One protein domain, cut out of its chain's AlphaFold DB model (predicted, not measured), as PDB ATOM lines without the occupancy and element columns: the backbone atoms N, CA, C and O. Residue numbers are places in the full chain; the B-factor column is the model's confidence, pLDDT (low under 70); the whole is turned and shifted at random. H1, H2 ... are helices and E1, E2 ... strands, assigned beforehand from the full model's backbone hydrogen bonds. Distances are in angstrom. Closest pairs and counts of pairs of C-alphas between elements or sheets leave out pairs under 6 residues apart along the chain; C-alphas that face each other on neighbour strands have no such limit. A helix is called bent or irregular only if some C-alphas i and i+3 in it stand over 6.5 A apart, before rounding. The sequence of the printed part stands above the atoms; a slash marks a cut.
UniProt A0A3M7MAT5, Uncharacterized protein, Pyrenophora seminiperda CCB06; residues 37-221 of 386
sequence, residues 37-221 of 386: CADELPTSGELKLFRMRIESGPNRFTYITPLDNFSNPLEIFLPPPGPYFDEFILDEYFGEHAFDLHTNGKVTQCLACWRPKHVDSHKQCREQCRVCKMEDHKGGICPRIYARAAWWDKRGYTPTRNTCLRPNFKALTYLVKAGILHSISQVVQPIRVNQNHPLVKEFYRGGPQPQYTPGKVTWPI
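This is residues 37 to 221 of the 386 residues of an uncharacterized protein of Pyrenophora seminiperda CCB06 (UniProt A0A3M7MAT5). Little regular structure: loops wind among short helices, with hairpin E1 E2 and H1 toward one end, parallel pair E3 E4 between, and loops 95 to 148 toward the other. The 185 printed residues, mixed in class, run H1 E1 E2 H2 E3 H3 H4 H5 H6 E4, with 58 in these six helices and four strands. The whole is compact, radius of gyration of the C-alphas 17.4 A, spanning 52 by 40 by 28 A.

E1, residues 52 to 57, 15.3 A, begins at C-alpha (80.415, 24.376, 60.741); E2 is 60 to 64, E3 82 to 86, E4 210 to 212, ending at (95.342, 7.401, 59.430). H1 is 44 to 49, H2 74 to 77, H3 87 to 94, H4 149 to 154, H5 169 to 177, 12.2 A, H6 198 to 203. H3 is irregular: C-alphas 88 and 91 are 7.1 A apart.

Antiparallel E1 and E2 have N 54 and O 62 within hydrogen-bond range, 2.9 A; parallel E3 and E4 have N 84 and O 211, 2.9 A. E3, H3 to H6 and E4 form a strand-helix-strand unit, parallel neighbours with helices between. The closest C-alphas of E2 and H5, Ile 64 and Lys 170, are 6.4 A apart. No helix touches another. Every O i to N i+4 pair is within range in H1, H4, H5 and H6, 2 of 4 in H3; H2 is too short.

The printed part has no cut; links H3 to H4, H4 to H5 and H5 to H6 are long. Residues 37 to 39 and 219 to 221 have pLDDT under 70.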
ATOM      1  N   CYS A  37     100.276  29.960  72.523       59.03
ATOM      2  CA  CYS A  37      99.056  29.959  71.696       59.03
ATOM      3  C   CYS A  37      97.881  30.798  72.215       59.03
ATOM      4  O   CYS A  37      96.841  30.795  71.563       59.03
ATOM      5  N   ALA A  38      97.999  31.512  73.340       61.62
ATOM      6  CA  ALA A  38      96.863  32.264  73.886       61.62
ATOM      7  C   ALA A  38      96.313  33.315  72.897       61.62
ATOM      8  O   ALA A  38      95.098  33.477  72.800       61.62
ATOM      9  N   ASP A  39      97.192  33.943  72.110       67.38
ATOM     10  CA  ASP A  39      96.821  34.996  71.157       67.38
ATOM     11  C   ASP A  39      96.217  34.465  69.841       67.38
ATOM     12  O   ASP A  39      95.598  35.222  69.097       67.38
ATOM     13  N   GLU A  40      96.362  33.168  69.543       79.31
ATOM     14  CA  GLU A  40      95.853  32.552  68.304       79.31
ATOM     15  C   GLU A  40      94.514  31.819  68.498       79.31
ATOM     16  O   GLU A  40      93.896  31.367  67.529       79.31
ATOM     17  N   LEU A  41      94.033  31.695  69.741       89.75
ATOM     18  CA  LEU A  41      92.764  31.030  70.016       89.75
ATOM     19  C   LEU A  41      91.568  31.943  69.703       89.75
ATOM     20  O   LEU A  41      91.586  33.140  69.991       89.75
ATOM     21  N   PRO A  42      90.481  31.381  69.143       93.44
ATOM     22  CA  PRO A  42      89.317  32.161  68.760       93.44
ATOM     23  C   PRO A  42      88.621  32.744  69.989       93.44
ATOM     24  O   PRO A  42      88.371  32.056  70.982       93.44
ATOM     25  N   THR A  43      88.235  34.010  69.889       94.19
ATOM     26  CA  THR A  43      87.495  34.693  70.951       94.19
ATOM     27  C   THR A  43      86.070  34.143  71.078       94.19
ATOM     28  O   THR A  43      85.474  33.652  70.114       94.19
ATOM     29  N   SER A  44      85.448  34.296  72.254       93.88
ATOM     30  CA  SER A  44      84.041  33.898  72.459       93.88
ATOM     31  C   SER A  44      83.084  34.556  71.447       93.88
ATOM     32  O   SER A  44      82.131  33.926  70.985       93.88
ATOM     33  N   GLY A  45      83.349  35.808  71.052       94.88
ATOM     34  CA  GLY A  45      82.568  36.510  70.030       94.88
ATOM     35  C   GLY A  45      82.646  35.836  68.658       94.88
ATOM     36  O   GLY A  45      81.620  35.617  68.015       94.88
ATOM     37  N   GLU A  46      83.842  35.429  68.237       94.94
ATOM     38  CA  GLU A  46      84.031  34.705  66.979       94.94
ATOM     39  C   GLU A  46      83.383  33.318  66.990       94.94
ATOM     40  O   GLU A  46      82.773  32.914  65.997       94.94
ATOM     41  N   LEU A  47      83.473  32.595  68.111       95.56
ATOM     42  CA  LEU A  47      82.851  31.276  68.263       95.56
ATOM     43  C   LEU A  47      81.325  31.353  68.143       95.56
ATOM     44  O   LEU A  47      80.708  30.522  67.471       95.56
ATOM     45  N   LYS A  48      80.703  32.393  68.714       94.88
ATOM     46  CA  LYS A  48      79.252  32.620  68.617       94.88
ATOM     47  C   LYS A  48      78.771  32.841  67.186       94.88
ATOM     48  O   LYS A  48      77.637  32.460  66.884       94.88
ATOM     49  N   LEU A  49      79.606  33.407  66.315       96.12
ATOM     50  CA  LEU A  49      79.283  33.665  64.908       96.12
ATOM     51  C   LEU A  49      79.623  32.482  63.992       96.12
ATOM     52  O   LEU A  49      79.013  32.322  62.936       96.12
ATOM     53  N   PHE A  50      80.563  31.627  64.390       97.06
ATOM     54  CA  PHE A  50      81.004  30.510  63.565       97.06
ATOM     55  C   PHE A  50      80.019  29.333  63.597       97.06
ATOM     56  O   PHE A  50      79.551  28.903  64.653       97.06
ATOM     57  N   ARG A  51      79.715  28.767  62.425       97.12
ATOM     58  CA  ARG A  51      78.927  27.536  62.278       97.12
ATOM     59  C   ARG A  51      79.613  26.629  61.268       97.12
ATOM     60  O   ARG A  51      79.860  27.043  60.139       97.12
ATOM     61  N   MET A  52      79.870  25.383  61.651       97.31
ATOM     62  CA  MET A  52      80.415  24.376  60.741       97.31
ATOM     63  C   MET A  52      79.286  23.499  60.212       97.31
ATOM     64  O   MET A  52      78.499  22.955  60.985       97.31
ATOM     65  N   ARG A  53      79.201  23.359  58.888       97.44
ATOM     66  CA  ARG A  53      78.267  22.440  58.234       97.44
ATOM     67  C   ARG A  53      78.929  21.074  58.091       97.44
ATOM     68  O   ARG A  53      79.974  20.982  57.458       97.44
ATOM     69  N   ILE A  54      78.300  20.029  58.622       96.56
ATOM     70  CA  ILE A  54      78.770  18.647  58.484       96.56
ATOM     71  C   ILE A  54      77.644  17.728  58.016       96.56
ATOM     72  O   ILE A  54      76.490  17.862  58.429       96.56
ATOM     73  N   GLU A  55      77.972  16.786  57.145       95.00
ATOM     74  CA  GLU A  55      77.086  15.715  56.718       95.00
ATOM     75  C   GLU A  55      77.146  14.561  57.731       95.00
ATOM     76  O   GLU A  55      78.161  13.884  57.885       95.00
ATOM     77  N   SER A  56      76.041  14.374  58.454       91.94
ATOM     78  CA  SER A  56      75.862  13.360  59.506       91.94
ATOM     79  C   SER A  56      75.375  12.007  58.986       91.94
ATOM     80  O   SER A  56      75.471  10.998  59.674       91.94
ATOM     81  N   GLY A  57      74.866  11.990  57.762       90.38
ATOM     82  CA  GLY A  57      74.404  10.821  57.033       90.38
ATOM     83  C   GLY A  57      74.096  11.235  55.597       90.38
ATOM     84  O   GLY A  57      74.091  12.438  55.329       90.38
ATOM     85  N   PRO A  58      73.791  10.290  54.697       89.62
ATOM     86  CA  PRO A  58      73.559  10.597  53.289       89.62
ATOM     87  C   PRO A  58      72.540  11.730  53.108       89.62
ATOM     88  O   PRO A  58      71.380  11.600  53.513       89.62
ATOM     89  N   ASN A  59      72.986  12.851  52.536       91.25
ATOM     90  CA  ASN A  59      72.201  14.070  52.305       91.25
ATOM     91  C   ASN A  59      71.616  14.727  53.575       91.25
ATOM     92  O   ASN A  59      70.682  15.528  53.494       91.25
ATOM     93  N   ARG A  60      72.147  14.416  54.763       93.75
ATOM     94  CA  ARG A  60      71.708  14.979  56.051       93.75
ATOM     95  C   ARG A  60      72.767  15.895  56.635       93.75
ATOM     96  O   ARG A  60      73.702  15.449  57.304       93.75
ATOM     97  N   PHE A  61      72.570  17.193  56.444       95.44
ATOM     98  CA  PHE A  61      73.475  18.226  56.934       95.44
ATOM     99  C   PHE A  61      73.025  18.774  58.286       95.44
ATOM    100  O   PHE A  61      71.846  19.040  58.498       95.44
ATOM    101  N   THR A  62      73.982  18.974  59.185       95.69
ATOM    102  CA  THR A  62      73.781  19.648  60.470       95.69
ATOM    103  C   THR A  62      74.739  20.830  60.565       95.69
ATOM    104  O   THR A  62      75.903  20.716  60.184       95.69
ATOM    105  N   TYR A  63      74.251  21.960  61.077       96.69
ATOM    106  CA  TYR A  63      75.091  23.095  61.447       96.69
ATOM    107  C   TYR A  63      75.458  22.986  62.917       96.69
ATOM    108  O   TYR A  63      74.589  22.869  63.781       96.69
ATOM    109  N   ILE A  64      76.753  23.014  63.196       97.19
ATOM    110  CA  ILE A  64      77.296  22.773  64.524       97.19
ATOM    111  C   ILE A  64      77.904  24.066  65.038       97.19
ATOM    112  O   ILE A  64      78.627  24.766  64.329       97.19
ATOM    113  N   THR A  65      77.545  24.395  66.275       97.00
ATOM    114  CA  THR A  65      78.116  25.523  67.013       97.00
ATOM    115  C   THR A  65      79.345  25.023  67.771       97.00
ATOM    116  O   THR A  65      79.279  23.911  68.318       97.00
ATOM    117  N   PRO A  66      80.453  25.789  67.799       97.31
ATOM    118  CA  PRO A  66      81.621  25.434  68.588       97.31
ATOM    119  C   PRO A  66      81.292  25.201  70.061       97.31
ATOM    120  O   PRO A  66      80.289  25.683  70.586       97.31
ATOM    121  N   LEU A  67      82.172  24.465  70.726       95.69
ATOM    122  CA  LEU A  67      82.228  24.450  72.180       95.69
ATOM    123  C   LEU A  67      82.811  25.784  72.674       95.69
ATOM    124  O   LEU A  67      83.776  26.251  72.083       95.69
ATOM    125  N   ASP A  68      82.262  26.376  73.735       91.94
ATOM    126  CA  ASP A  68      82.798  27.639  74.267       91.94
ATOM    127  C   ASP A  68      84.118  27.429  75.023       91.94
ATOM    128  O   ASP A  68      85.046  28.208  74.857       91.94
ATOM    129  N   ASN A  69      84.207  26.355  75.820       90.94
ATOM    130  CA  ASN A  69      85.362  26.030  76.660       90.94
ATOM    131  C   ASN A  69      85.599  24.519  76.718       90.94
ATOM    132  O   ASN A  69      84.647  23.736  76.733       90.94
ATOM    133  N   PHE A  70      86.859  24.106  76.836       91.00
ATOM    134  CA  PHE A  70      87.224  22.703  77.024       91.00
ATOM    135  C   PHE A  70      87.446  22.377  78.497       91.00
ATOM    136  O   PHE A  70      88.061  23.143  79.230       91.00
ATOM    137  N   SER A  71      86.984  21.198  78.917       91.06
ATOM    138  CA  SER A  71      87.313  20.631  80.230       91.06
ATOM    139  C   SER A  71      88.663  19.907  80.253       91.06
ATOM    140  O   SER A  71      89.185  19.617  81.325       91.06
ATOM    141  N   ASN A  72      89.211  19.591  79.077       91.19
ATOM    142  CA  ASN A  72      90.472  18.884  78.904       91.19
ATOM    143  C   ASN A  72      91.445  19.718  78.055       91.19
ATOM    144  O   ASN A  72      90.980  20.541  77.263       91.19
ATOM    145  N   PRO A  73      92.764  19.473  78.160       93.31
ATOM    146  CA  PRO A  73      93.757  20.089  77.279       93.31
ATOM    147  C   PRO A  73      93.444  19.829  75.797       93.31
ATOM    148  O   PRO A  73      92.902  18.778  75.456       93.31
ATOM    149  N   LEU A  74      93.768  20.767  74.903       95.06
ATOM    150  CA  LEU A  74      93.435  20.644  73.475       95.06
ATOM    151  C   LEU A  74      94.186  19.488  72.798       95.06
ATOM    152  O   LEU A  74      93.675  18.873  71.863       95.06
ATOM    153  N   GLU A  75      95.372  19.166  73.305       95.25
ATOM    154  CA  GLU A  75      96.284  18.134  72.821       95.25
ATOM    155  C   GLU A  75      95.651  16.746  72.847       95.25
ATOM    156  O   GLU A  75      95.946  15.925  71.982       95.25
ATOM    157  N   ILE A  76      94.735  16.484  73.788       96.56
ATOM    158  CA  ILE A  76      94.056  15.186  73.830       96.56
ATOM    159  C   ILE A  76      93.195  14.969  72.584       96.56
ATOM    160  O   ILE A  76      92.878  13.831  72.271       96.56
ATOM    161  N   PHE A  77      92.800  16.038  71.884       97.69
ATOM    162  CA  PHE A  77      91.999  15.975  70.662       97.69
ATOM    163  C   PHE A  77      92.837  15.949  69.384       97.69
ATOM    164  O   PHE A  77      92.289  16.087  68.287       97.69
ATOM    165  N   LEU A  78      94.157  15.809  69.505       97.69
ATOM    166  CA  LEU A  78      95.020  15.529  68.372       97.69
ATOM    167  C   LEU A  78      95.102  14.010  68.150       97.69
ATOM    168  O   LEU A  78      95.109  13.241  69.116       97.69
ATOM    169  N   PRO A  79      95.140  13.548  66.886       98.00
ATOM    170  CA  PRO A  79      95.372  12.142  66.594       98.00
ATOM    171  C   PRO A  79      96.685  11.620  67.211       98.00
ATOM    172  O   PRO A  79      97.638  12.379  67.381       98.00
ATOM    173  N   PRO A  80      96.787  10.319  67.514       97.31
ATOM    174  CA  PRO A  80      98.038   9.742  67.990       97.31
ATOM    175  C   PRO A  80      99.187   9.908  66.974       97.31
ATOM    176  O   PRO A  80      98.953   9.803  65.767       97.31
ATOM    177  N   PRO A  81     100.440  10.100  67.429       96.56
ATOM    178  CA  PRO A  81     101.601  10.171  66.542       96.56
ATOM    179  C   PRO A  81     101.859   8.824  65.851       96.56
ATOM    180  O   PRO A  81     101.888   7.780  66.506       96.56
ATOM    181  N   GLY A  82     102.115   8.826  64.540       96.75
ATOM    182  CA  GLY A  82     102.292   7.624  63.710       96.75
ATOM    183  C   GLY A  82     100.969   6.957  63.291       96.75
ATOM    184  O   GLY A  82      99.926   7.606  63.329       96.75
ATOM    185  N   PRO A  83     100.987   5.672  62.880       96.81
ATOM    186  CA  PRO A  83      99.780   4.936  62.493       96.81
ATOM    187  C   PRO A  83      98.702   4.965  63.579       96.81
ATOM    188  O   PRO A  83      99.035   4.812  64.751       96.81
ATOM    189  N   TYR A  84      97.430   5.137  63.234       97.56
ATOM    190  CA  TYR A  84      96.328   5.043  64.193       97.56
ATOM    191  C   TYR A  84      95.028   4.587  63.525       97.56
ATOM    192  O   TYR A  84      94.806   4.798  62.332       97.56
ATOM    193  N   PHE A  85      94.144   4.006  64.333       96.94
ATOM    194  CA  PHE A  85      92.824   3.548  63.927       96.94
ATOM    195  C   PHE A  85      91.755   4.503  64.448       96.94
ATOM    196  O   PHE A  85      91.662   4.751  65.653       96.94
ATOM    197  N   ASP A  86      90.946   5.029  63.535       96.50
ATOM    198  CA  ASP A  86      89.811   5.886  63.869       96.50
ATOM    199  C   ASP A  86      88.578   5.056  64.244       96.50
ATOM    200  O   ASP A  86      88.385   3.954  63.727       96.50
ATOM    201  N   GLU A  87      87.711   5.588  65.105       95.38
ATOM    202  CA  GLU A  87      86.523   4.874  65.595       95.38
ATOM    203  C   GLU A  87      85.637   4.266  64.499       95.38
ATOM    204  O   GLU A  87      85.000   3.243  64.740       95.38
ATOM    205  N   PHE A  88      85.603   4.862  63.303       94.50
ATOM    206  CA  PHE A  88      84.728   4.418  62.216       94.50
ATOM    207  C   PHE A  88      85.251   3.225  61.406       94.50
ATOM    208  O   PHE A  88      84.515   2.700  60.570       94.50
ATOM    209  N   ILE A  89      86.494   2.799  61.643       94.62
ATOM    210  CA  ILE A  89      87.092   1.617  61.000       94.62
ATOM    211  C   ILE A  89      87.418   0.502  61.996       94.62
ATOM    212  O   ILE A  89      87.770  -0.600  61.589       94.62
ATOM    213  N   LEU A  90      87.312   0.761  63.305       94.19
ATOM    214  CA  LEU A  90      87.645  -0.226  64.339       94.19
ATOM    215  C   LEU A  90      86.798  -1.498  64.206       94.19
ATOM    216  O   LEU A  90      87.341  -2.602  64.201       94.19
ATOM    217  N   ASP A  91      85.485  -1.343  64.056       91.25
ATOM    218  CA  ASP A  91      84.561  -2.478  63.986       91.25
ATOM    219  C   ASP A  91      84.737  -3.274  62.678       91.25
ATOM    220  O   ASP A  91      84.593  -4.494  62.672       91.25
ATOM    221  N   GLU A  92      85.132  -2.616  61.584       90.44
ATOM    222  CA  GLU A  92      85.462  -3.278  60.315       90.44
ATOM    223  C   GLU A  92      86.746  -4.112  60.430       90.44
ATOM    224  O   GLU A  92      86.776  -5.272  60.024       90.44
ATOM    225  N   TYR A  93      87.806  -3.532  60.996       92.56
ATOM    226  CA  TYR A  93      89.118  -4.174  61.068       92.56
ATOM    227  C   TYR A  93      89.182  -5.304  62.090       92.56
ATOM    228  O   TYR A  93      89.872  -6.303  61.880       92.56
ATOM    229  N   PHE A  94      88.520  -5.128  63.232       94.06
ATOM    230  CA  PHE A  94      88.662  -6.043  64.359       94.06
ATOM    231  C   PHE A  94      87.411  -6.889  64.602       94.06
ATOM    232  O   PHE A  94      87.539  -7.941  65.236       94.06
ATOM    233  N   GLY A  95      86.257  -6.481  64.070       92.62
ATOM    234  CA  GLY A  95      84.939  -7.068  64.306       92.62
ATOM    235  C   GLY A  95      84.095  -6.224  65.270       92.62
ATOM    236  O   GLY A  95      84.624  -5.647  66.218       92.62
ATOM    237  N   GLU A  96      82.775  -6.205  65.062       88.62
ATOM    238  CA  GLU A  96      81.801  -5.378  65.804       88.62
ATOM    239  C   GLU A  96      81.903  -5.521  67.333       88.62
ATOM    240  O   GLU A  96      81.843  -4.536  68.065       88.62
ATOM    241  N   HIS A  97      82.149  -6.741  67.812       90.06
ATOM    242  CA  HIS A  97      82.238  -7.062  69.240       90.06
ATOM    243  C   HIS A  97      83.673  -7.119  69.771       90.06
ATOM    244  O   HIS A  97      83.912  -7.556  70.896       90.06
ATOM    245  N   ALA A  98      84.671  -6.718  68.980       90.88
ATOM    246  CA  ALA A  98      86.079  -6.859  69.355       90.88
ATOM    247  C   ALA A  98      86.524  -5.940  70.498       90.88
ATOM    248  O   ALA A  98      87.615  -6.138  71.029       90.88
ATOM    249  N   PHE A  99      85.692  -4.956  70.842       92.12
ATOM    250  CA  PHE A  99      85.960  -3.960  71.874       92.12
ATOM    251  C   PHE A  99      84.872  -3.912  72.957       92.12
ATOM    252  O   PHE A  99      84.853  -2.988  73.770       92.12
ATOM    253  N   ASP A 100      83.952  -4.877  72.974       91.50
ATOM    254  CA  ASP A 100      82.925  -4.970  74.007       91.50
ATOM    255  C   ASP A 100      83.555  -5.496  75.301       91.50
ATOM    256  O   ASP A 100      83.731  -6.700  75.491       91.50
ATOM    257  N   LEU A 101      83.914  -4.579  76.207       89.31
ATOM    258  CA  LEU A 101      84.567  -4.934  77.471       89.31
ATOM    259  C   LEU A 101      83.653  -5.776  78.363       89.31
ATOM    260  O   LEU A 101      84.134  -6.638  79.100       89.31
ATOM    261  N   HIS A 102      82.347  -5.508  78.297       89.62
ATOM    262  CA  HIS A 102      81.338  -6.149  79.120       89.62
ATOM    263  C   HIS A 102      80.316  -6.893  78.266       89.62
ATOM    264  O   HIS A 102      79.733  -6.335  77.341       89.62
ATOM    265  N   THR A 103      80.011  -8.126  78.656       89.56
ATOM    266  CA  THR A 103      78.877  -8.889  78.128       89.56
ATOM    267  C   THR A 103      78.056  -9.372  79.314       89.56
ATOM    268  O   THR A 103      78.590 -10.002  80.228       89.56
ATOM    269  N   ASN A 104      76.762  -9.039  79.341       90.00
ATOM    270  CA  ASN A 104      75.859  -9.367  80.453       90.00
ATOM    271  C   ASN A 104      76.383  -8.887  81.823       90.00
ATOM    272  O   ASN A 104      76.347  -9.619  82.810       90.00
ATOM    273  N   GLY A 105      76.945  -7.671  81.867       89.88
ATOM    274  CA  GLY A 105      77.490  -7.060  83.087       89.88
ATOM    275  C   GLY A 105      78.813  -7.654  83.586       89.88
ATOM    276  O   GLY A 105      79.331  -7.201  84.602       89.88
ATOM    277  N   LYS A 106      79.390  -8.641  82.890       90.94
ATOM    278  CA  LYS A 106      80.684  -9.246  83.238       90.94
ATOM    279  C   LYS A 106      81.766  -8.786  82.275       90.94
ATOM    280  O   LYS A 106      81.524  -8.730  81.075       90.94
ATOM    281  N   VAL A 107      82.964  -8.516  82.797       89.88
ATOM    282  CA  VAL A 107      84.141  -8.210  81.973       89.88
ATOM    283  C   VAL A 107      84.535  -9.459  81.182       89.88
ATOM    284  O   VAL A 107      84.999 -10.438  81.770       89.88
ATOM    285  N   THR A 108      84.340  -9.434  79.866       91.19
ATOM    286  CA  THR A 108      84.622 -10.562  78.961       91.19
ATOM    287  C   THR A 108      85.904 -10.380  78.163       91.19
ATOM    288  O   THR A 108      86.458 -11.370  77.686       91.19
ATOM    289  N   GLN A 109      86.422  -9.155  78.065       92.00
ATOM    290  CA  GLN A 109      87.647  -8.847  77.330       92.00
ATOM    291  C   GLN A 109      88.706  -8.193  78.220       92.00
ATOM    292  O   GLN A 109      88.410  -7.518  79.203       92.00
ATOM    293  N   CYS A 110      89.974  -8.396  77.873       91.44
ATOM    294  CA  CYS A 110      91.078  -7.655  78.459       91.44
ATOM    295  C   CYS A 110      91.220  -6.303  77.756       91.44
ATOM    296  O   CYS A 110      91.488  -6.259  76.560       91.44
ATOM    297  N   LEU A 111      91.128  -5.207  78.508       89.69
ATOM    298  CA  LEU A 111      91.239  -3.842  77.986       89.69
ATOM    299  C   LEU A 111      92.595  -3.535  77.313       89.69
ATOM    300  O   LEU A 111      92.678  -2.671  76.444       89.69
ATOM    301  N   ALA A 112      93.664  -4.232  77.713       89.88
ATOM    302  CA  ALA A 112      95.005  -3.975  77.194       89.88
ATOM    303  C   ALA A 112      95.243  -4.619  75.818       89.88
ATOM    304  O   ALA A 112      95.755  -3.978  74.896       89.88
ATOM    305  N   CYS A 113      94.855  -5.890  75.662       93.25
ATOM    306  CA  CYS A 113      95.093  -6.637  74.428       93.25
ATOM    307  C   CYS A 113      93.843  -6.885  73.579       93.25
ATOM    308  O   CYS A 113      93.996  -7.351  72.456       93.25
ATOM    309  N   TRP A 114      92.638  -6.585  74.073       92.75
ATOM    310  CA  TRP A 114      91.348  -6.814  73.399       92.75
ATOM    311  C   TRP A 114      91.097  -8.273  72.982       92.75
ATOM    312  O   TRP A 114      90.446  -8.573  71.977       92.75
ATOM    313  N   ARG A 115      91.663  -9.206  73.756       91.56
ATOM    314  CA  ARG A 115      91.376 -10.648  73.705       91.56
ATOM    315  C   ARG A 115      90.401 -11.016  74.827       91.56
ATOM    316  O   ARG A 115      90.229 -10.203  75.742       91.56
ATOM    317  N   PRO A 116      89.791 -12.216  74.808       91.94
ATOM    318  CA  PRO A 116      89.032 -12.713  75.950       91.94
ATOM    319  C   PRO A 116      89.798 -12.536  77.268       91.94
ATOM    320  O   PRO A 116      91.036 -12.593  77.301       91.94
ATOM    321  N   LYS A 117      89.065 -12.258  78.348       91.00
ATOM    322  CA  LYS A 117      89.640 -12.052  79.680       91.00
ATOM    323  C   LYS A 117      90.509 -13.262  80.049       91.00
ATOM    324  O   LYS A 117      90.009 -14.375  80.138       91.00
ATOM    325  N   HIS A 118      91.799 -13.015  80.272       87.88
ATOM    326  CA  HIS A 118      92.807 -14.043  80.572       87.88
ATOM    327  C   HIS A 118      93.590 -13.755  81.865       87.88
ATOM    328  O   HIS A 118      94.430 -14.547  82.271       87.88
ATOM    329  N   VAL A 119      93.320 -12.616  82.509       86.06
ATOM    330  CA  VAL A 119      93.908 -12.195  83.786       86.06
ATOM    331  C   VAL A 119      92.832 -11.549  84.650       86.06
ATOM    332  O   VAL A 119      91.867 -10.975  84.132       86.06
ATOM    333  N   ASP A 120      93.009 -11.610  85.968       82.75
ATOM    334  CA  ASP A 120      92.096 -10.975  86.924       82.75
ATOM    335  C   ASP A 120      92.143  -9.451  86.832       82.75
ATOM    336  O   ASP A 120      91.120  -8.780  86.965       82.75
ATOM    337  N   SER A 121      93.323  -8.911  86.522       86.81
ATOM    338  CA  SER A 121      93.549  -7.490  86.297       86.81
ATOM    339  C   SER A 121      94.210  -7.266  84.947       86.81
ATOM    340  O   SER A 121      95.274  -7.817  84.670       86.81
ATOM    341  N   HIS A 122      93.636  -6.384  84.124       83.81
ATOM    342  CA  HIS A 122      94.226  -6.012  82.835       83.81
ATOM    343  C   HIS A 122      95.663  -5.487  82.985       83.81
ATOM    344  O   HIS A 122      96.459  -5.673  82.074       83.81
ATOM    345  N   LYS A 123      96.033  -4.922  84.147       87.50
ATOM    346  CA  LYS A 123      97.399  -4.460  84.453       87.50
ATOM    347  C   LYS A 123      98.458  -5.565  84.378       87.50
ATOM    348  O   LYS A 123      99.631  -5.271  84.198       87.50
ATOM    349  N   GLN A 124      98.046  -6.822  84.515       90.94
ATOM    350  CA  GLN A 124      98.918  -7.995  84.443       90.94
ATOM    351  C   GLN A 124      98.974  -8.606  83.035       90.94
ATOM    352  O   GLN A 124      99.675  -9.592  82.826       90.94
ATOM    353  N   CYS A 125      98.248  -8.037  82.067       91.31
ATOM    354  CA  CYS A 125      98.231  -8.514  80.690       91.31
ATOM    355  C   CYS A 125      99.631  -8.429  80.069       91.31
ATOM    356  O   CYS A 125     100.208  -7.345  79.970       91.31
ATOM    357  N   ARG A 126     100.143  -9.575  79.607       90.81
ATOM    358  CA  ARG A 126     101.418  -9.688  78.875       90.81
ATOM    359  C   ARG A 126     101.239  -9.986  77.388       90.81
ATOM    360  O   ARG A 126     102.222 -10.004  76.662       90.81
ATOM    361  N   GLU A 127     100.001 -10.194  76.955       93.56
ATOM    362  CA  GLU A 127      99.661 -10.463  75.563       93.56
ATOM    363  C   GLU A 127      99.951  -9.260  74.663       93.56
ATOM    364  O   GLU A 127      99.719  -8.109  75.048       93.56
ATOM    365  N   GLN A 128     100.360  -9.543  73.427       95.25
ATOM    366  CA  GLN A 128     100.488  -8.530  72.384       95.25
ATOM    367  C   GLN A 128      99.157  -7.825  72.139       95.25
ATOM    368  O   GLN A 128      98.093  -8.455  72.047       95.25
ATOM    369  N   CYS A 129      99.218  -6.507  71.967       95.06
ATOM    370  CA  CYS A 129      98.029  -5.730  71.686       95.06
ATOM    371  C   CYS A 129      97.389  -6.150  70.359       95.06
ATOM    372  O   CYS A 129      98.039  -6.141  69.315       95.06
ATOM    373  N   ARG A 130      96.082  -6.438  70.350       94.88
ATOM    374  CA  ARG A 130      95.359  -6.760  69.109       94.88
ATOM    375  C   ARG A 130      95.411  -5.641  68.069       94.88
ATOM    376  O   ARG A 130      95.411  -5.974  66.886       94.88
ATOM    377  N   VAL A 131      95.484  -4.377  68.495       94.81
ATOM    378  CA  VAL A 131      95.447  -3.200  67.613       94.81
ATOM    379  C   VAL A 131      96.816  -2.900  67.009       94.81
ATOM    380  O   VAL A 131      96.966  -2.958  65.796       94.81
ATOM    381  N   CYS A 132      97.827  -2.621  67.833       94.31
ATOM    382  CA  CYS A 132      99.145  -2.209  67.337       94.31
ATOM    383  C   CYS A 132     100.159  -3.351  67.194       94.31
ATOM    384  O   CYS A 132     101.233  -3.127  66.650       94.31
ATOM    385  N   LYS A 133      99.841  -4.549  67.703       95.25
ATOM    386  CA  LYS A 133     100.742  -5.716  67.788       95.25
ATOM    387  C   LYS A 133     101.995  -5.511  68.652       95.25
ATOM    388  O   LYS A 133     102.848  -6.388  68.688       95.25
ATOM    389  N   MET A 134     102.087  -4.398  69.377       92.81
ATOM    390  CA  MET A 134     103.185  -4.098  70.294       92.81
ATOM    391  C   MET A 134     102.865  -4.556  71.723       92.81
ATOM    392  O   MET A 134     101.717  -4.847  72.078       92.81
ATOM    393  N   GLU A 135     103.916  -4.611  72.535       90.56
ATOM    394  CA  GLU A 135     103.890  -4.954  73.959       90.56
ATOM    395  C   GLU A 135     104.249  -3.765  74.866       90.56
ATOM    396  O   GLU A 135     104.390  -3.924  76.073       90.56
ATOM    397  N   ASP A 136     104.432  -2.573  74.301       86.62
ATOM    398  CA  ASP A 136     104.953  -1.374  74.969       86.62
ATOM    399  C   ASP A 136     103.972  -0.740  75.968       86.62
ATOM    400  O   ASP A 136     104.385  -0.038  76.888       86.62
ATOM    401  N   HIS A 137     102.678  -1.026  75.844       84.88
ATOM    402  CA  HIS A 137     101.632  -0.494  76.718       84.88
ATOM    403  C   HIS A 137     100.926  -1.600  77.529       84.88
ATOM    404  O   HIS A 137      99.693  -1.677  77.580       84.88
ATOM    405  N   LYS A 138     101.707  -2.481  78.180       83.06
ATOM    406  CA  LYS A 138     101.179  -3.565  79.040       83.06
ATOM    407  C   LYS A 138     100.243  -2.999  80.101       83.06
ATOM    408  O   LYS A 138     100.598  -2.095  80.852       83.06
ATOM    409  N   GLY A 139      99.022  -3.523  80.144       82.81
ATOM    410  CA  GLY A 139      98.008  -3.052  81.081       82.81
ATOM    411  C   GLY A 139      97.390  -1.689  80.780       82.81
ATOM    412  O   GLY A 139      96.532  -1.251  81.538       82.81
ATOM    413  N   GLY A 140      97.785  -1.033  79.694       88.50
ATOM    414  CA  GLY A 140      97.190   0.208  79.220       88.50
ATOM    415  C   GLY A 140      96.367  -0.005  77.957       88.50
ATOM    416  O   GLY A 140      96.510  -1.003  77.252       88.50
ATOM    417  N   ILE A 141      95.515   0.970  77.652       92.50
ATOM    418  CA  ILE A 141      94.835   1.025  76.359       92.50
ATOM    419  C   ILE A 141      95.841   1.294  75.259       92.50
ATOM    420  O   ILE A 141      96.782   2.066  75.434       92.50
ATOM    421  N   CYS A 142      95.588   0.686  74.103       95.38
ATOM    422  CA  CYS A 142      96.381   0.947  72.922       95.38
ATOM    423  C   CYS A 142      96.338   2.440  72.550       95.38
ATOM    424  O   CYS A 142      95.267   2.940  72.191       95.38
ATOM    425  N   PRO A 143      97.482   3.148  72.548       95.62
ATOM    426  CA  PRO A 143      97.534   4.569  72.214       95.62
ATOM    427  C   PRO A 143      97.226   4.832  70.734       95.62
ATOM    428  O   PRO A 143      97.076   5.975  70.333       95.62
ATOM    429  N   ARG A 144      97.127   3.777  69.914       96.75
ATOM    430  CA  ARG A 144      96.809   3.835  68.481       96.75
ATOM    431  C   ARG A 144      95.302   3.906  68.204       96.75
ATOM    432  O   ARG A 144      94.927   3.998  67.042       96.75
ATOM    433  N   ILE A 145      94.446   3.821  69.224       97.12
ATOM    434  CA  ILE A 145      92.990   3.956  69.075       97.12
ATOM    435  C   ILE A 145      92.611   5.428  69.237       97.12
ATOM    436  O   ILE A 145      92.888   6.026  70.274       97.12
ATOM    437  N   TYR A 146      91.931   5.989  68.240       97.81
ATOM    438  CA  TYR A 146      91.459   7.369  68.248       97.81
ATOM    439  C   TYR A 146      89.931   7.413  68.136       97.81
ATOM    440  O   TYR A 146      89.355   7.319  67.052       97.81
ATOM    441  N   ALA A 147      89.265   7.522  69.286       97.38
ATOM    442  CA  ALA A 147      87.812   7.400  69.388       97.38
ATOM    443  C   ALA A 147      87.196   8.450  70.315       97.38
ATOM    444  O   ALA A 147      87.874   8.987  71.197       97.38
ATOM    445  N   ARG A 148      85.911   8.775  70.109       97.25
ATOM    446  CA  ARG A 148      85.194   9.731  70.967       97.25
ATOM    447  C   ARG A 148      84.973   9.139  72.356       97.25
ATOM    448  O   ARG A 148      84.791   7.936  72.491       97.25
ATOM    449  N   ALA A 149      84.861   9.992  73.377       96.38
ATOM    450  CA  ALA A 149      84.499   9.564  74.736       96.38
ATOM    451  C   ALA A 149      83.240   8.672  74.755       96.38
ATOM    452  O   ALA A 149      83.269   7.580  75.304       96.38
ATOM    453  N   ALA A 150      82.195   9.052  74.010       95.56
ATOM    454  CA  ALA A 150      80.966   8.262  73.902       95.56
ATOM    455  C   ALA A 150      81.169   6.850  73.303       95.56
ATOM    456  O   ALA A 150      80.405   5.937  73.616       95.56
ATOM    457  N   TRP A 151      82.173   6.657  72.435       95.19
ATOM    458  CA  TRP A 151      82.503   5.338  71.883       95.19
ATOM    459  C   TRP A 151      83.097   4.422  72.961       95.19
ATOM    460  O   TRP A 151      82.744   3.242  73.017       95.19
ATOM    461  N   TRP A 152      83.939   4.985  73.834       95.12
ATOM    462  CA  TRP A 152      84.502   4.307  75.002       95.12
ATOM    463  C   TRP A 152      83.426   3.993  76.047       95.12
ATOM    464  O   TRP A 152      83.318   2.851  76.493       95.12
ATOM    465  N   ASP A 153      82.574   4.973  76.364       93.44
ATOM    466  CA  ASP A 153      81.515   4.829  77.367       93.44
ATOM    467  C   ASP A 153      80.524   3.723  76.980       93.44
ATOM    468  O   ASP A 153      80.163   2.891  77.812       93.44
ATOM    469  N   LYS A 154      80.143   3.639  75.692       92.00
ATOM    470  CA  LYS A 154      79.285   2.559  75.164       92.00
ATOM    471  C   LYS A 154      79.880   1.167  75.417       92.00
ATOM    472  O   LYS A 154      79.139   0.196  75.529       92.00
ATOM    473  N   ARG A 155      81.205   1.075  75.518       91.38
ATOM    474  CA  ARG A 155      81.958  -0.161  75.755       91.38
ATOM    475  C   ARG A 155      82.344  -0.342  77.222       91.38
ATOM    476  O   ARG A 155      83.105  -1.244  77.547       91.38
ATOM    477  N   GLY A 156      81.788   0.466  78.126       89.44
ATOM    478  CA  GLY A 156      81.994   0.341  79.568       89.44
ATOM    479  C   GLY A 156      83.392   0.753  80.018       89.44
ATOM    480  O   GLY A 156      83.907   0.197  80.987       89.44
ATOM    481  N   TYR A 157      84.015   1.696  79.313       90.50
ATOM    482  CA  TYR A 157      85.309   2.243  79.689       90.50
ATOM    483  C   TYR A 157      85.303   3.770  79.642       90.50
ATOM    484  O   TYR A 157      84.845   4.362  78.673       90.50
ATOM    485  N   THR A 158      85.880   4.405  80.662       93.19
ATOM    486  CA  THR A 158      86.053   5.860  80.702       93.19
ATOM    487  C   THR A 158      87.513   6.210  80.411       93.19
ATOM    488  O   THR A 158      88.397   5.796  81.166       93.19
ATOM    489  N   PRO A 159      87.802   6.967  79.338       93.00
ATOM    490  CA  PRO A 159      89.166   7.307  78.968       93.00
ATOM    491  C   PRO A 159      89.873   8.164  80.013       93.00
ATOM    492  O   PRO A 159      89.291   9.050  80.637       93.00
ATOM    493  N   THR A 160      91.166   7.892  80.185       91.62
ATOM    494  CA  THR A 160      92.042   8.679  81.058       91.62
ATOM    495  C   THR A 160      92.501   9.954  80.354       91.62
ATOM    496  O   THR A 160      92.436  10.053  79.131       91.62
ATOM    497  N   ARG A 161      93.058  10.909  81.110       88.94
ATOM    498  CA  ARG A 161      93.600  12.167  80.559       88.94
ATOM    499  C   ARG A 161      94.733  11.976  79.541       88.94
ATOM    500  O   ARG A 161      94.974  12.870  78.745       88.94
ATOM    501  N   ASN A 162      95.394  10.818  79.548       88.75
ATOM    502  CA  ASN A 162      96.501  10.504  78.637       88.75
ATOM    503  C   ASN A 162      96.033   9.797  77.353       88.75
ATOM    504  O   ASN A 162      96.849   9.426  76.514       88.75
ATOM    505  N   THR A 163      94.730   9.552  77.206       93.81
ATOM    506  CA  THR A 163      94.162   8.904  76.025       93.81
ATOM    507  C   THR A 163      93.853   9.963  74.971       93.81
ATOM    508  O   THR A 163      93.108  10.900  75.244       93.81
ATOM    509  N   CYS A 164      94.392   9.809  73.759       96.19
ATOM    510  CA  CYS A 164      93.996  10.644  72.625       96.19
ATOM    511  C   CYS A 164      92.532  10.343  72.264       96.19
ATOM    512  O   CYS A 164      92.152   9.191  72.044       96.19
ATOM    513  N   LEU A 165      91.699  11.376  72.216       97.56
ATOM    514  CA  LEU A 165      90.268  11.299  71.970       97.56
ATOM    515  C   LEU A 165      89.912  11.968  70.659       97.56
ATOM    516  O   LEU A 165      90.236  13.127  70.424       97.56
ATOM    517  N   ARG A 166      89.109  11.287  69.846       97.81
ATOM    518  CA  ARG A 166      88.463  11.949  68.717       97.81
ATOM    519  C   ARG A 166      87.526  13.035  69.268       97.81
ATOM    520  O   ARG A 166      86.679  12.720  70.112       97.81
ATOM    521  N   PRO A 167      87.642  14.307  68.845       97.75
ATOM    522  CA  PRO A 167      86.771  15.361  69.337       97.75
ATOM    523  C   PRO A 167      85.316  15.063  68.973       97.75
ATOM    524  O   PRO A 167      84.999  14.589  67.878       97.75
ATOM    525  N   ASN A 168      84.396  15.379  69.886       96.56
ATOM    526  CA  ASN A 168      82.989  15.480  69.512       96.56
ATOM    527  C   ASN A 168      82.801  16.644  68.523       96.56
ATOM    528  O   ASN A 168      83.681  17.488  68.361       96.56
ATOM    529  N   PHE A 169      81.647  16.735  67.869       96.25
ATOM    530  CA  PHE A 169      81.505  17.714  66.795       96.25
ATOM    531  C   PHE A 169      81.599  19.182  67.244       96.25
ATOM    532  O   PHE A 169      82.061  20.014  66.465       96.25
ATOM    533  N   LYS A 170      81.204  19.507  68.484       97.31
ATOM    534  CA  LYS A 170      81.349  20.867  69.035       97.31
ATOM    535  C   LYS A 170      82.824  21.213  69.256       97.31
ATOM    536  O   LYS A 170      83.275  22.272  68.826       97.31
ATOM    537  N   ALA A 171      83.576  20.290  69.859       97.38
ATOM    538  CA  ALA A 171      85.025  20.389  70.029       97.38
ATOM    539  C   ALA A 171      85.743  20.492  68.675       97.38
ATOM    540  O   ALA A 171      86.568  21.374  68.478       97.38
ATOM    541  N   LEU A 172      85.369  19.657  67.703       97.62
ATOM    542  CA  LEU A 172      85.919  19.689  66.349       97.62
ATOM    543  C   LEU A 172      85.681  21.047  65.678       97.62
ATOM    544  O   LEU A 172      86.596  21.610  65.093       97.62
ATOM    545  N   THR A 173      84.469  21.588  65.795       97.75
ATOM    546  CA  THR A 173      84.105  22.891  65.222       97.75
ATOM    547  C   THR A 173      84.963  24.014  65.809       97.75
ATOM    548  O   THR A 173      85.418  24.880  65.064       97.75
ATOM    549  N   TYR A 174      85.235  23.979  67.118       97.69
ATOM    550  CA  TYR A 174      86.183  24.901  67.745       97.69
ATOM    551  C   TYR A 174      87.591  24.727  67.172       97.69
ATOM    552  O   TYR A 174      88.182  25.698  66.720       97.69
ATOM    553  N   LEU A 175      88.117  23.499  67.151       97.38
ATOM    554  CA  LEU A 175      89.488  23.219  66.708       97.38
ATOM    555  C   LEU A 175      89.712  23.594  65.234       97.38
ATOM    556  O   LEU A 175      90.808  24.007  64.862       97.38
ATOM    557  N   VAL A 176      88.673  23.494  64.401       97.50
ATOM    558  CA  VAL A 176      88.687  23.985  63.016       97.50
ATOM    559  C   VAL A 176      88.716  25.512  62.971       97.50
ATOM    560  O   VAL A 176      89.505  26.082  62.221       97.50
ATOM    561  N   LYS A 177      87.898  26.195  63.783       97.12
ATOM    562  CA  LYS A 177      87.901  27.666  63.869       97.12
ATOM    563  C   LYS A 177      89.221  28.212  64.431       97.12
ATOM    564  O   LYS A 177      89.672  29.251  63.966       97.12
ATOM    565  N   ALA A 178      89.853  27.494  65.353       96.25
ATOM    566  CA  ALA A 178      91.187  27.794  65.866       96.25
ATOM    567  C   ALA A 178      92.312  27.500  64.856       96.25
ATOM    568  O   ALA A 178      93.471  27.760  65.134       96.25
ATOM    569  N   GLY A 179      92.008  26.909  63.695       97.00
ATOM    570  CA  GLY A 179      93.024  26.555  62.705       97.00
ATOM    571  C   GLY A 179      93.927  25.388  63.117       97.00
ATOM    572  O   GLY A 179      94.916  25.137  62.436       97.00
ATOM    573  N   ILE A 180      93.597  24.659  64.188       97.12
ATOM    574  CA  ILE A 180      94.338  23.482  64.673       97.12
ATOM    575  C   ILE A 180      94.052  22.267  63.781       97.12
ATOM    576  O   ILE A 180      94.950  21.488  63.459       97.12
ATOM    577  N   LEU A 181      92.794  22.100  63.365       97.69
ATOM    578  CA  LEU A 181      92.343  21.011  62.499       97.69
ATOM    579  C   LEU A 181      91.810  21.553  61.171       97.69
ATOM    580  O   LEU A 181      91.225  22.631  61.104       97.69
ATOM    581  N   HIS A 182      91.954  20.774  60.102       97.75
ATOM    582  CA  HIS A 182      91.278  21.066  58.843       97.75
ATOM    583  C   HIS A 182      89.787  20.730  58.935       97.75
ATOM    584  O   HIS A 182      89.396  19.737  59.552       97.75
ATOM    585  N   SER A 183      88.955  21.535  58.268       96.50
ATOM    586  CA  SER A 183      87.519  21.271  58.156       96.50
ATOM    587  C   SER A 183      87.250  19.912  57.496       96.50
ATOM    588  O   SER A 183      87.945  19.516  56.552       96.50
ATOM    589  N   ILE A 184      86.221  19.220  57.984       96.06
ATOM    590  CA  ILE A 184      85.696  17.988  57.391       96.06
ATOM    591  C   ILE A 184      84.264  18.221  56.918       96.06
ATOM    592  O   ILE A 184      83.496  18.937  57.559       96.06
ATOM    593  N   SER A 185      83.895  17.601  55.802       94.75
ATOM    594  CA  SER A 185      82.537  17.699  55.257       94.75
ATOM    595  C   SER A 185      81.622  16.590  55.766       94.75
ATOM    596  O   SER A 185      80.408  16.777  55.785       94.75
ATOM    597  N   GLN A 186      82.181  15.458  56.203       95.06
ATOM    598  CA  GLN A 186      81.445  14.251  56.587       95.06
ATOM    599  C   GLN A 186      81.907  13.760  57.961       95.06
ATOM    600  O   GLN A 186      83.098  13.784  58.260       95.06
ATOM    601  N   VAL A 187      80.982  13.283  58.801       92.50
ATOM    602  CA  VAL A 187      81.306  12.833  60.177       92.50
ATOM    603  C   VAL A 187      82.315  11.687  60.224       92.50
ATOM    604  O   VAL A 187      83.103  11.592  61.165       92.50
ATOM    605  N   VAL A 188      82.279  10.859  59.185       92.75
ATOM    606  CA  VAL A 188      83.110   9.679  58.955       92.75
ATOM    607  C   VAL A 188      84.501  10.005  58.409       92.75
ATOM    608  O   VAL A 188      85.362   9.132  58.346       92.75
ATOM    609  N   GLN A 189      84.739  11.254  58.003       93.62
ATOM    610  CA  GLN A 189      86.004  11.642  57.402       93.62
ATOM    611  C   GLN A 189      87.137  11.590  58.450       93.62
ATOM    612  O   GLN A 189      86.947  12.029  59.596       93.62
ATOM    613  N   PRO A 190      88.335  11.109  58.074       94.38
ATOM    614  CA  PRO A 190      89.508  11.182  58.936       94.38
ATOM    615  C   PRO A 190      89.829  12.632  59.309       94.38
ATOM    616  O   PRO A 190      89.802  13.528  58.459       94.38
ATOM    617  N   ILE A 191      90.148  12.868  60.581       96.25
ATOM    618  CA  ILE A 191      90.575  14.191  61.045       96.25
ATOM    619  C   ILE A 191      92.002  14.442  60.565       96.25
ATOM    620  O   ILE A 191      92.880  13.601  60.736       96.25
ATOM    621  N   ARG A 192      92.232  15.620  59.981       96.56
ATOM    622  CA  ARG A 192      93.550  16.063  59.518       96.56
ATOM    623  C   ARG A 192      93.991  17.265  60.340       96.56
ATOM    624  O   ARG A 192      93.241  18.233  60.454       96.56
ATOM    625  N   VAL A 193      95.194  17.199  60.896       97.62
ATOM    626  CA  VAL A 193      95.795  18.298  61.666       97.62
ATOM    627  C   VAL A 193      96.409  19.342  60.734       97.62
ATOM    628  O   VAL A 193      96.963  18.987  59.692       97.62
ATOM    629  N   ASN A 194      96.338  20.616  61.113       97.44
ATOM    630  CA  ASN A 194      97.081  21.677  60.445       97.44
ATOM    631  C   ASN A 194      98.524  21.690  60.960       97.44
ATOM    632  O   ASN A 194      98.818  22.257  62.010       97.44
ATOM    633  N   GLN A 195      99.432  21.095  60.188       96.31
ATOM    634  CA  GLN A 195     100.853  20.961  60.538       96.31
ATOM    635  C   GLN A 195     101.583  22.296  60.735       96.31
ATOM    636  O   GLN A 195     102.670  22.336  61.307       96.31
ATOM    637  N   ASN A 196     101.004  23.402  60.264       96.06
ATOM    638  CA  ASN A 196     101.608  24.719  60.407       96.06
ATOM    639  C   ASN A 196     101.290  25.388  61.749       96.06
ATOM    640  O   ASN A 196     102.027  26.300  62.128       96.06
ATOM    641  N   HIS A 197     100.260  24.922  62.464       95.44
ATOM    642  CA  HIS A 197      99.824  25.497  63.734       95.44
ATOM    643  C   HIS A 197     100.881  25.268  64.837       95.44
ATOM    644  O   HIS A 197     101.339  24.130  64.990       95.44
ATOM    645  N   PRO A 198     101.259  26.282  65.643       94.81
ATOM    646  CA  PRO A 198     102.305  26.154  66.665       94.81
ATOM    647  C   PRO A 198     102.058  25.015  67.664       94.81
ATOM    648  O   PRO A 198     102.930  24.168  67.845       94.81
ATOM    649  N   LEU A 199     100.842  24.917  68.217       94.69
ATOM    650  CA  LEU A 199     100.434  23.808  69.095       94.69
ATOM    651  C   LEU A 199     100.644  22.426  68.447       94.69
ATOM    652  O   LEU A 199     101.160  21.513  69.085       94.69
ATOM    653  N   VAL A 200     100.286  22.271  67.167       96.12
ATOM    654  CA  VAL A 200     100.446  21.005  66.432       96.12
ATOM    655  C   VAL A 200     101.929  20.676  66.247       96.12
ATOM    656  O   VAL A 200     102.338  19.544  66.495       96.12
ATOM    657  N   LYS A 201     102.753  21.663  65.875       95.94
ATOM    658  CA  LYS A 201     104.210  21.489  65.755       95.94
ATOM    659  C   LYS A 201     104.848  21.062  67.071       95.94
ATOM    660  O   LYS A 201     105.719  20.199  67.056       95.94
ATOM    661  N   GLU A 202     104.423  21.655  68.184       94.81
ATOM    662  CA  GLU A 202     104.941  21.319  69.510       94.81
ATOM    663  C   GLU A 202     104.550  19.903  69.932       94.81
ATOM    664  O   GLU A 202     105.391  19.145  70.414       94.81
ATOM    665  N   PHE A 203     103.288  19.527  69.717       95.12
ATOM    666  CA  PHE A 203     102.779  18.207  70.078       95.12
ATOM    667  C   PHE A 203     103.501  17.079  69.329       95.12
ATOM    668  O   PHE A 203     103.836  16.056  69.923       95.12
ATOM    669  N   TYR A 204     103.790  17.270  68.037       96.56
ATOM    670  CA  TYR A 204     104.499  16.282  67.215       96.56
ATOM    671  C   TYR A 204     106.018  16.513  67.141       96.56
ATOM    672  O   TYR A 204     106.698  15.878  66.330       96.56
ATOM    673  N   ARG A 205     106.587  17.400  67.966       96.69
ATOM    674  CA  ARG A 205     108.022  17.714  67.934       96.69
ATOM    675  C   ARG A 205     108.856  16.466  68.238       96.69
ATOM    676  O   ARG A 205     108.759  15.881  69.312       96.69
ATOM    677  N   GLY A 206     109.705  16.072  67.288       95.44
ATOM    678  CA  GLY A 206     110.560  14.883  67.409       95.44
ATOM    679  C   GLY A 206     109.815  13.545  67.310       95.44
ATOM    680  O   GLY A 206     110.443  12.497  67.447       95.44
ATOM    681  N   GLY A 207     108.501  13.564  67.064       94.69
ATOM    682  CA  GLY A 207     107.671  12.378  66.885       94.69
ATOM    683  C   GLY A 207     107.259  12.155  65.425       94.69
ATOM    684  O   GLY A 207     107.375  13.053  64.586       94.69
ATOM    685  N   PRO A 208     106.753  10.955  65.091       95.94
ATOM    686  CA  PRO A 208     106.158  10.709  63.788       95.94
ATOM    687  C   PRO A 208     104.835  11.466  63.647       95.94
ATOM    688  O   PRO A 208     104.041  11.561  64.583       95.94
ATOM    689  N   GLN A 209     104.572  11.936  62.433       96.38
ATOM    690  CA  GLN A 209     103.301  12.565  62.089       96.38
ATOM    691  C   GLN A 209     102.142  11.560  62.159       96.38
ATOM    692  O   GLN A 209     102.368  10.363  61.954       96.38
ATOM    693  N   PRO A 210     100.907  12.008  62.448       97.62
ATOM    694  CA  PRO A 210      99.759  11.116  62.531       97.62
ATOM    695  C   PRO A 210      99.450  10.517  61.153       97.62
ATOM    696  O   PRO A 210      99.391  11.226  60.147       97.62
ATOM    697  N   GLN A 211      99.246   9.202  61.107       96.88
ATOM    698  CA  GLN A 211      98.983   8.437  59.889       96.88
ATOM    699  C   GLN A 211      97.691   7.638  60.056       96.88
ATOM    700  O   GLN A 211      97.653   6.613  60.731       96.88
ATOM    701  N   TYR A 212      96.617   8.111  59.429       95.81
ATOM    702  CA  TYR A 212      95.342   7.401  59.430       95.81
ATOM    703  C   TYR A 212      95.472   6.049  58.720       95.81
ATOM    704  O   TYR A 212      95.890   5.998  57.560       95.81
ATOM    705  N   THR A 213      95.079   4.965  59.387       94.62
ATOM    706  CA  THR A 213      94.953   3.652  58.750       94.62
ATOM    707  C   THR A 213      93.709   3.634  57.847       94.62
ATOM    708  O   THR A 213      92.617   3.874  58.343       94.62
ATOM    709  N   PRO A 214      93.816   3.376  56.530       90.00
ATOM    710  CA  PRO A 214      92.659   3.380  55.624       90.00
ATOM    711  C   PRO A 214      91.684   2.233  55.912       90.00
ATOM    712  O   PRO A 214      92.125   1.159  56.287       90.00
ATOM    713  N   GLY A 215      90.384   2.412  55.668       85.19
ATOM    714  CA  GLY A 215      89.363   1.368  55.837       85.19
ATOM    715  C   GLY A 215      88.052   1.711  55.130       85.19
ATOM    716  O   GLY A 215      87.848   2.861  54.716       85.19
ATOM    717  N   LYS A 216      87.167   0.725  54.966       80.31
ATOM    718  CA  LYS A 216      85.795   0.918  54.496       80.31
ATOM    719  C   LYS A 216      84.976   1.559  55.606       80.31
ATOM    720  O   LYS A 216      84.484   0.921  56.536       80.31
ATOM    721  N   VAL A 217      84.749   2.855  55.457       76.69
ATOM    722  CA  VAL A 217      84.021   3.574  56.484       76.69
ATOM    723  C   VAL A 217      82.532   3.231  56.442       76.69
ATOM    724  O   VAL A 217      81.875   3.346  55.405       76.69
ATOM    725  N   THR A 218      81.994   2.833  57.593       71.81
ATOM    726  CA  THR A 218      80.557   2.634  57.785       71.81
ATOM    727  C   THR A 218      79.950   3.871  58.436       71.81
ATOM    728  O   THR A 218      80.486   4.434  59.393       71.81
ATOM    729  N   TRP A 219      78.826   4.343  57.893       69.00
ATOM    730  CA  TRP A 219      78.092   5.434  58.522       69.00
ATOM    731  C   TRP A 219      77.587   4.975  59.890       69.00
ATOM    732  O   TRP A 219      77.021   3.881  59.979       69.00
ATOM    733  N   PRO A 220      77.734   5.793  60.950       69.19
ATOM    734  CA  PRO A 220      77.129   5.455  62.224       69.19
ATOM    735  C   PRO A 220      75.626   5.291  62.005       69.19
ATOM    736  O   PRO A 220      74.973   6.178  61.445       69.19
ATOM    737  N   ILE A 221      75.071   4.163  62.449       63.94
ATOM    738  CA  ILE A 221      73.621   3.995  62.516       63.94
ATOM    739  C   ILE A 221      73.145   4.998  63.560       63.94
ATOM    740  O   ILE A 221      73.198   4.751  64.764       63.94
TER     741      ILE A 221